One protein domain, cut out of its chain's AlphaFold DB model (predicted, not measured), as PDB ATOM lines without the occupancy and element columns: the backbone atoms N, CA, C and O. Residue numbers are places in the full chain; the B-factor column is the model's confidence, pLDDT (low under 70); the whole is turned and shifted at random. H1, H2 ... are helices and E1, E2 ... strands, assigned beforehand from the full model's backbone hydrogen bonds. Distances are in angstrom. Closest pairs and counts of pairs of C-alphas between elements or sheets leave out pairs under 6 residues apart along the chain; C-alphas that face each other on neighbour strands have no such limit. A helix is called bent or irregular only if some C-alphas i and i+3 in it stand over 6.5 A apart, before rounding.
ATOM      1  N   THR A   2     205.357 239.793 177.253       89.94
ATOM      2  CA  THR A   2     205.624 238.791 178.298       89.94
ATOM      3  C   THR A   2     205.012 239.284 179.605       89.94
ATOM      4  O   THR A   2     205.268 240.420 180.005       89.94
ATOM      5  N   SER A   3     204.193 238.464 180.254       92.56
ATOM      6  CA  SER A   3     203.509 238.805 181.504       92.56
ATOM      7  C   SER A   3     203.393 237.588 182.422       92.56
ATOM      8  O   SER A   3     203.535 236.443 181.986       92.56
ATOM      9  N   VAL A   4     203.138 237.841 183.705       94.25
ATOM     10  CA  VAL A   4     202.656 236.832 184.654       94.25
ATOM     11  C   VAL A   4     201.143 236.968 184.702       94.25
ATOM     12  O   VAL A   4     200.648 238.043 185.032       94.25
ATOM     13  N   THR A   5     200.418 235.902 184.360       93.88
ATOM     14  CA  THR A   5     198.949 235.899 184.302       93.88
ATOM     15  C   THR A   5     198.366 235.055 185.432       93.88
ATOM     16  O   THR A   5     198.713 233.885 185.587       93.88
ATOM     17  N   GLU A   6     197.450 235.637 186.202       95.25
ATOM     18  CA  GLU A   6     196.606 234.938 187.170       95.25
ATOM     19  C   GLU A   6     195.252 234.627 186.532       95.25
ATOM     20  O   GLU A   6     194.516 235.535 186.144       95.25
ATOM     21  N   ILE A   7     194.895 233.346 186.457       94.81
ATOM     22  CA  ILE A   7     193.547 232.927 186.065       94.81
ATOM     23  C   ILE A   7     192.644 233.031 187.295       94.81
ATOM     24  O   ILE A   7     192.896 232.378 188.307       94.81
ATOM     25  N   VAL A   8     191.593 233.845 187.212       93.19
ATOM     26  CA  VAL A   8     190.694 234.106 188.344       93.19
ATOM     27  C   VAL A   8     189.490 233.173 188.314       93.19
ATOM     28  O   VAL A   8     189.202 232.522 189.316       93.19
ATOM     29  N   LYS A   9     188.763 233.127 187.193       92.56
ATOM     30  CA  LYS A   9     187.597 232.250 186.997       92.56
ATOM     31  C   LYS A   9     187.198 232.175 185.523       92.56
ATOM     32  O   LYS A   9     187.556 233.052 184.745       92.56
ATOM     33  N   LEU A  10     186.408 231.166 185.174       95.62
ATOM     34  CA  LEU A  10     185.613 231.149 183.948       95.62
ATOM     35  C   LEU A  10     184.225 231.701 184.286       95.62
ATOM     36  O   LEU A  10     183.605 231.242 185.245       95.62
ATOM     37  N   ASP A  11     183.769 232.704 183.548       94.12
ATOM     38  CA  ASP A  11     182.387 233.164 183.629       94.12
ATOM     39  C   ASP A  11     181.478 232.149 182.903       94.12
ATOM     40  O   ASP A  11     181.630 231.977 181.691       94.12
ATOM     41  N   PRO A  12     180.585 231.436 183.617       93.62
ATOM     42  CA  PRO A  12     179.779 230.370 183.026       93.62
ATOM     43  C   PRO A  12     178.736 230.884 182.029       93.62
ATOM     44  O   PRO A  12     178.351 230.131 181.138       93.62
ATOM     45  N   ASP A  13     178.309 232.142 182.146       96.06
ATOM     46  CA  ASP A  13     177.255 232.703 181.297       96.06
ATOM     47  C   ASP A  13     177.811 233.132 179.936       96.06
ATOM     48  O   ASP A  13     177.181 232.947 178.895       96.06
ATOM     49  N   THR A  14     179.022 233.694 179.934       95.88
ATOM     50  CA  THR A  14     179.672 234.232 178.730       95.88
ATOM     51  C   THR A  14     180.734 233.303 178.143       95.88
ATOM     52  O   THR A  14     181.227 233.554 177.042       95.88
ATOM     53  N   ASN A  15     181.111 232.245 178.869       94.12
ATOM     54  CA  ASN A  15     182.262 231.388 178.577       94.12
ATOM     55  C   ASN A  15     183.581 232.182 178.434       94.12
ATOM     56  O   ASN A  15     184.493 231.773 177.711       94.12
ATOM     57  N   GLN A  16     183.689 233.339 179.101       95.88
ATOM     58  CA  GLN A  16     184.885 234.181 179.079       95.88
ATOM     59  C   GLN A  16     185.807 233.888 180.259       95.88
ATOM     60  O   GLN A  16     185.387 233.805 181.416       95.88
ATOM     61  N   LEU A  17     187.103 233.773 179.967       94.69
ATOM     62  CA  LEU A  17     188.129 233.639 180.991       94.69
ATOM     63  C   LEU A  17     188.404 235.004 181.628       94.69
ATOM     64  O   LEU A  17     188.850 235.934 180.959       94.69
ATOM     65  N   ILE A  18     188.197 235.100 182.936       93.75
ATOM     66  CA  ILE A  18     188.571 236.265 183.730       93.75
ATOM     67  C   ILE A  18     189.984 236.042 184.265       93.75
ATOM     68  O   ILE A  18     190.235 235.090 185.011       93.75
ATOM     69  N   PHE A  19     190.902 236.930 183.898       93.50
ATOM     70  CA  PHE A  19     192.306 236.875 184.298       93.50
ATOM     71  C   PHE A  19     192.830 238.254 184.712       93.50
ATOM     72  O   PHE A  19     192.225 239.288 184.425       93.50
ATOM     73  N   MET A  20     193.959 238.260 185.413       93.12
ATOM     74  CA  MET A  20     194.688 239.457 185.833       93.12
ATOM     75  C   MET A  20     196.161 239.305 185.463       93.12
ATOM     76  O   MET A  20     196.677 238.194 185.407       93.12
ATOM     77  N   GLU A  21     196.858 240.417 185.247       93.31
ATOM     78  CA  GLU A  21     198.285 240.413 184.915       93.31
ATOM     79  C   GLU A  21     199.067 241.224 185.958       93.31
ATOM     80  O   GLU A  21     199.367 242.397 185.718       93.31
ATOM     81  N   PRO A  22     199.374 240.646 187.137       94.19
ATOM     82  CA  PRO A  22     200.088 241.350 188.205       94.19
ATOM     83  C   PRO A  22     201.508 241.774 187.822       94.19
ATOM     84  O   PRO A  22     202.064 242.638 188.489       94.19
ATOM     85  N   PHE A  23     202.107 241.203 186.771       93.75
ATOM     86  CA  PHE A  23     203.406 241.649 186.270       93.75
ATOM     87  C   PHE A  23     203.437 241.685 184.745       93.75
ATOM     88  O   PHE A  23     203.012 240.727 184.092       93.75
ATOM     89  N   LYS A  24     203.997 242.758 184.177       92.31
ATOM     90  CA  LYS A  24     204.172 242.941 182.726       92.31
ATOM     91  C   LYS A  24     205.592 243.390 182.403       92.31
ATOM     92  O   LYS A  24     206.118 244.273 183.068       92.31
ATOM     93  N   TRP A  25     206.208 242.795 181.388       91.81
ATOM     94  CA  TRP A  25     207.541 243.183 180.922       91.81
ATOM     95  C   TRP A  25     207.494 244.445 180.051       91.81
ATOM     96  O   TRP A  25     206.665 244.533 179.138       91.81
ATOM     97  N   VAL A  26     208.405 245.392 180.295       87.31
ATOM     98  CA  VAL A  26     208.394 246.735 179.685       87.31
ATOM     99  C   VAL A  26     209.515 246.913 178.653       87.31
ATOM    100  O   VAL A  26     210.389 247.761 178.767       87.31
ATOM    101  N   SER A  27     209.395 246.185 177.541       79.12
ATOM    102  CA  SER A  27     210.119 246.420 176.276       79.12
ATOM    103  C   SER A  27     211.653 246.233 176.273       79.12
ATOM    104  O   SER A  27     212.291 245.964 177.278       79.12
ATOM    105  N   LYS A  28     212.255 246.373 175.078       66.56
ATOM    106  CA  LYS A  28     213.676 246.084 174.808       66.56
ATOM    107  C   LYS A  28     214.673 247.085 175.404       66.56
ATOM    108  O   LYS A  28     215.848 246.750 175.484       66.56
ATOM    109  N   THR A  29     214.258 248.309 175.732       77.25
ATOM    110  CA  THR A  29     215.179 249.355 176.220       77.25
ATOM    111  C   THR A  29     215.364 249.333 177.732       77.25
ATOM    112  O   THR A  29     216.308 249.942 178.225       77.25
ATOM    113  N   ASP A  30     214.473 248.658 178.455       79.38
ATOM    114  CA  ASP A  30     214.444 248.629 179.913       79.38
ATOM    115  C   ASP A  30     213.989 247.238 180.365       79.38
ATOM    116  O   ASP A  30     212.796 246.930 180.402       79.38
ATOM    117  N   ASP A  31     214.961 246.358 180.622       87.44
ATOM    118  CA  ASP A  31     214.698 244.962 180.968       87.44
ATOM    119  C   ASP A  31     214.180 244.836 182.406       87.44
ATOM    120  O   ASP A  31     214.901 244.483 183.344       87.44
ATOM    121  N   ARG A  32     212.904 245.177 182.585       89.25
ATOM    122  CA  ARG A  32     212.211 245.109 183.868       89.25
ATOM    123  C   ARG A  32     210.768 244.665 183.718       89.25
ATOM    124  O   ARG A  32     210.124 244.821 182.679       89.25
ATOM    125  N   PHE A  33     210.244 244.150 184.822       90.50
ATOM    126  CA  PHE A  33     208.816 243.952 185.002       90.50
ATOM    127  C   PHE A  33     208.228 245.122 185.787       90.50
ATOM    128  O   PHE A  33     208.770 245.535 186.811       90.50
ATOM    129  N   GLU A  34     207.090 245.623 185.329       90.31
ATOM    130  CA  GLU A  34     206.207 246.464 186.125       90.31
ATOM    131  C   GLU A  34     205.262 245.589 186.934       90.31
ATOM    132  O   GLU A  34     204.638 244.674 186.393       90.31
ATOM    133  N   SER A  35     205.161 245.877 188.232       87.62
ATOM    134  CA  SER A  35     204.175 245.266 189.117       87.62
ATOM    135  C   SER A  35     202.864 246.047 189.058       87.62
ATOM    136  O   SER A  35     202.836 247.240 189.366       87.62
ATOM    137  N   GLY A  36     201.774 245.367 188.722       78.06
ATOM    138  CA  GLY A  36     200.422 245.851 188.956       78.06
ATOM    139  C   GLY A  36     200.091 245.878 190.451       78.06
ATOM    140  O   GLY A  36     200.693 245.175 191.259       78.06
ATOM    141  N   SER A  37     199.110 246.695 190.827       68.00
ATOM    142  CA  SER A  37     198.696 246.886 192.223       68.00
ATOM    143  C   SER A  37     197.763 245.798 192.767       68.00
ATOM    144  O   SER A  37     197.504 245.777 193.967       68.00
ATOM    145  N   ALA A  38     197.254 244.889 191.927       83.50
ATOM    146  CA  ALA A  38     196.245 243.910 192.325       83.50
ATOM    147  C   ALA A  38     196.642 242.470 191.960       83.50
ATOM    148  O   ALA A  38     196.979 242.178 190.815       83.50
ATOM    149  N   SER A  39     196.541 241.566 192.939       94.12
ATOM    150  CA  SER A  39     196.705 240.115 192.786       94.12
ATOM    151  C   SER A  39     195.609 239.402 193.571       94.12
ATOM    152  O   SER A  39     195.426 239.636 194.772       94.12
ATOM    153  N   LYS A  40     194.871 238.514 192.900       94.88
ATOM    154  CA  LYS A  40     193.833 237.713 193.552       94.88
ATOM    155  C   LYS A  40     194.472 236.639 194.423       94.88
ATOM    156  O   LYS A  40     193.978 236.381 195.521       94.88
ATOM    157  N   ILE A  41     195.574 236.050 193.960       95.38
ATOM    158  CA  ILE A  41     196.306 235.012 194.694       95.38
ATOM    159  C   ILE A  41     196.871 235.568 196.004       95.38
ATOM    160  O   ILE A  41     196.673 234.951 197.051       95.38
ATOM    161  N   LEU A  42     197.508 236.743 195.991       95.50
ATOM    162  CA  LEU A  42     198.041 237.349 197.217       95.50
ATOM    163  C   LEU A  42     196.935 237.693 198.220       95.50
ATOM    164  O   LEU A  42     197.094 237.424 199.410       95.50
ATOM    165  N   ASN A  43     195.790 238.206 197.755       95.06
ATOM    166  CA  ASN A  43     194.644 238.448 198.634       95.06
ATOM    167  C   ASN A  43     194.080 237.140 199.221       95.06
ATOM    168  O   ASN A  43     193.724 237.100 200.394       95.06
ATOM    169  N   ASN A  44     194.042 236.050 198.448       96.50
ATOM    170  CA  ASN A  44     193.637 234.744 198.970       96.50
ATOM    171  C   ASN A  44     194.611 234.239 200.045       96.50
ATOM    172  O   ASN A  44     194.157 233.794 201.093       96.50
ATOM    173  N   ILE A  45     195.927 234.353 199.828       96.88
ATOM    174  CA  ILE A  45     196.948 233.996 200.830       96.88
ATOM    175  C   ILE A  45     196.756 234.827 202.098       96.88
ATOM    176  O   ILE A  45     196.779 234.278 203.197       96.88
ATOM    177  N   ARG A  46     196.533 236.137 201.954       97.38
ATOM    178  CA  ARG A  46     196.283 237.036 203.083       97.38
ATOM    179  C   ARG A  46     195.087 236.571 203.909       97.38
ATOM    180  O   ARG A  46     195.220 236.440 205.120       97.38
ATOM    181  N   LEU A  47     193.959 236.289 203.258       97.81
ATOM    182  CA  LEU A  47     192.745 235.809 203.923       97.81
ATOM    183  C   LEU A  47     192.944 234.430 204.566       97.81
ATOM    184  O   LEU A  47     192.547 234.234 205.703       97.81
ATOM    185  N   GLN A  48     193.596 233.491 203.879       98.19
ATOM    186  CA  GLN A  48     193.863 232.141 204.401       98.19
ATOM    187  C   GLN A  48     194.759 232.128 205.643       98.19
ATOM    188  O   GLN A  48     194.715 231.175 206.412       98.19
ATOM    189  N   ASN A  49     195.605 233.145 205.805       96.81
ATOM    190  CA  ASN A  49     196.515 233.270 206.940       96.81
ATOM    191  C   ASN A  49     196.036 234.308 207.971       96.81
ATOM    192  O   ASN A  49     196.805 234.641 208.873       96.81
ATOM    193  N   ASP A  50     194.824 234.857 207.815       98.06
ATOM    194  CA  ASP A  50     194.283 235.950 208.636       98.06
ATOM    195  C   ASP A  50     195.249 237.142 208.778       98.06
ATOM    196  O   ASP A  50     195.403 237.760 209.833       98.06
ATOM    197  N   TRP A  51     195.952 237.471 207.696       98.00
ATOM    198  CA  TRP A  51     196.900 238.579 207.671       98.00
ATOM    199  C   TRP A  51     196.205 239.919 207.419       98.00
ATOM    200  O   TRP A  51     195.270 240.043 206.618       98.00
TER     201      TRP A  51
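Overview. This is residues 2 to 51 of the 105 residues of an uncharacterized protein of Thermoplasmatales archaeon SG8-52-2 (UniProt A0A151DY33). A long, bent hairpin of two strands, E1 and E2, has the short strand E3 beside one end of E2; helix H1 grazes the sheet with its first residues, and its residues 44 to 48 stick out. Fifty residues are printed, with E1, E2, E3 and H1 in chain order: a mixed class, and an antiparallel meander, each strand the neighbour of the one before. The whole is loose, with radius of gyration of the C-alphas 14.0 A, and flat, spanning 40 by 34 by 11 A.

Arrangement. Inner strand E2, residues 16 to 25, bends by 72 degrees at residue 22. E1, residues 3 to 11, bends by 56 degrees at residue 8 and is antiparallel to E2, with N 6 and O 20 within hydrogen-bond range at 2.8 A. E3, residues 33 to 35, is antiparallel to E2, with N 34 and O 24 at 2.8 A. H1, residues 40 to 48, only grazes the sheet with residues 40 to 41; its closest C-alphas to E1 are those of Lys 40 and Val 8, 7.1 A. Every O i to N i+4 pair in H1 is within hydrogen-bond range.

Along the chain. E2 is 24.4 A long, E1 22.0 A, H1 12.2 A. C-alpha 3 is at (203.509, 238.805, 181.504), C-alpha 48 at (193.863, 232.141, 204.401).

Size, cuts and confidence. The farthest C-alphas, of Asp 13 and Thr 29, are 41.7 A apart. The printed part has no cut and no long link; in this model, residues 28 and 37 have pLDDT under 70.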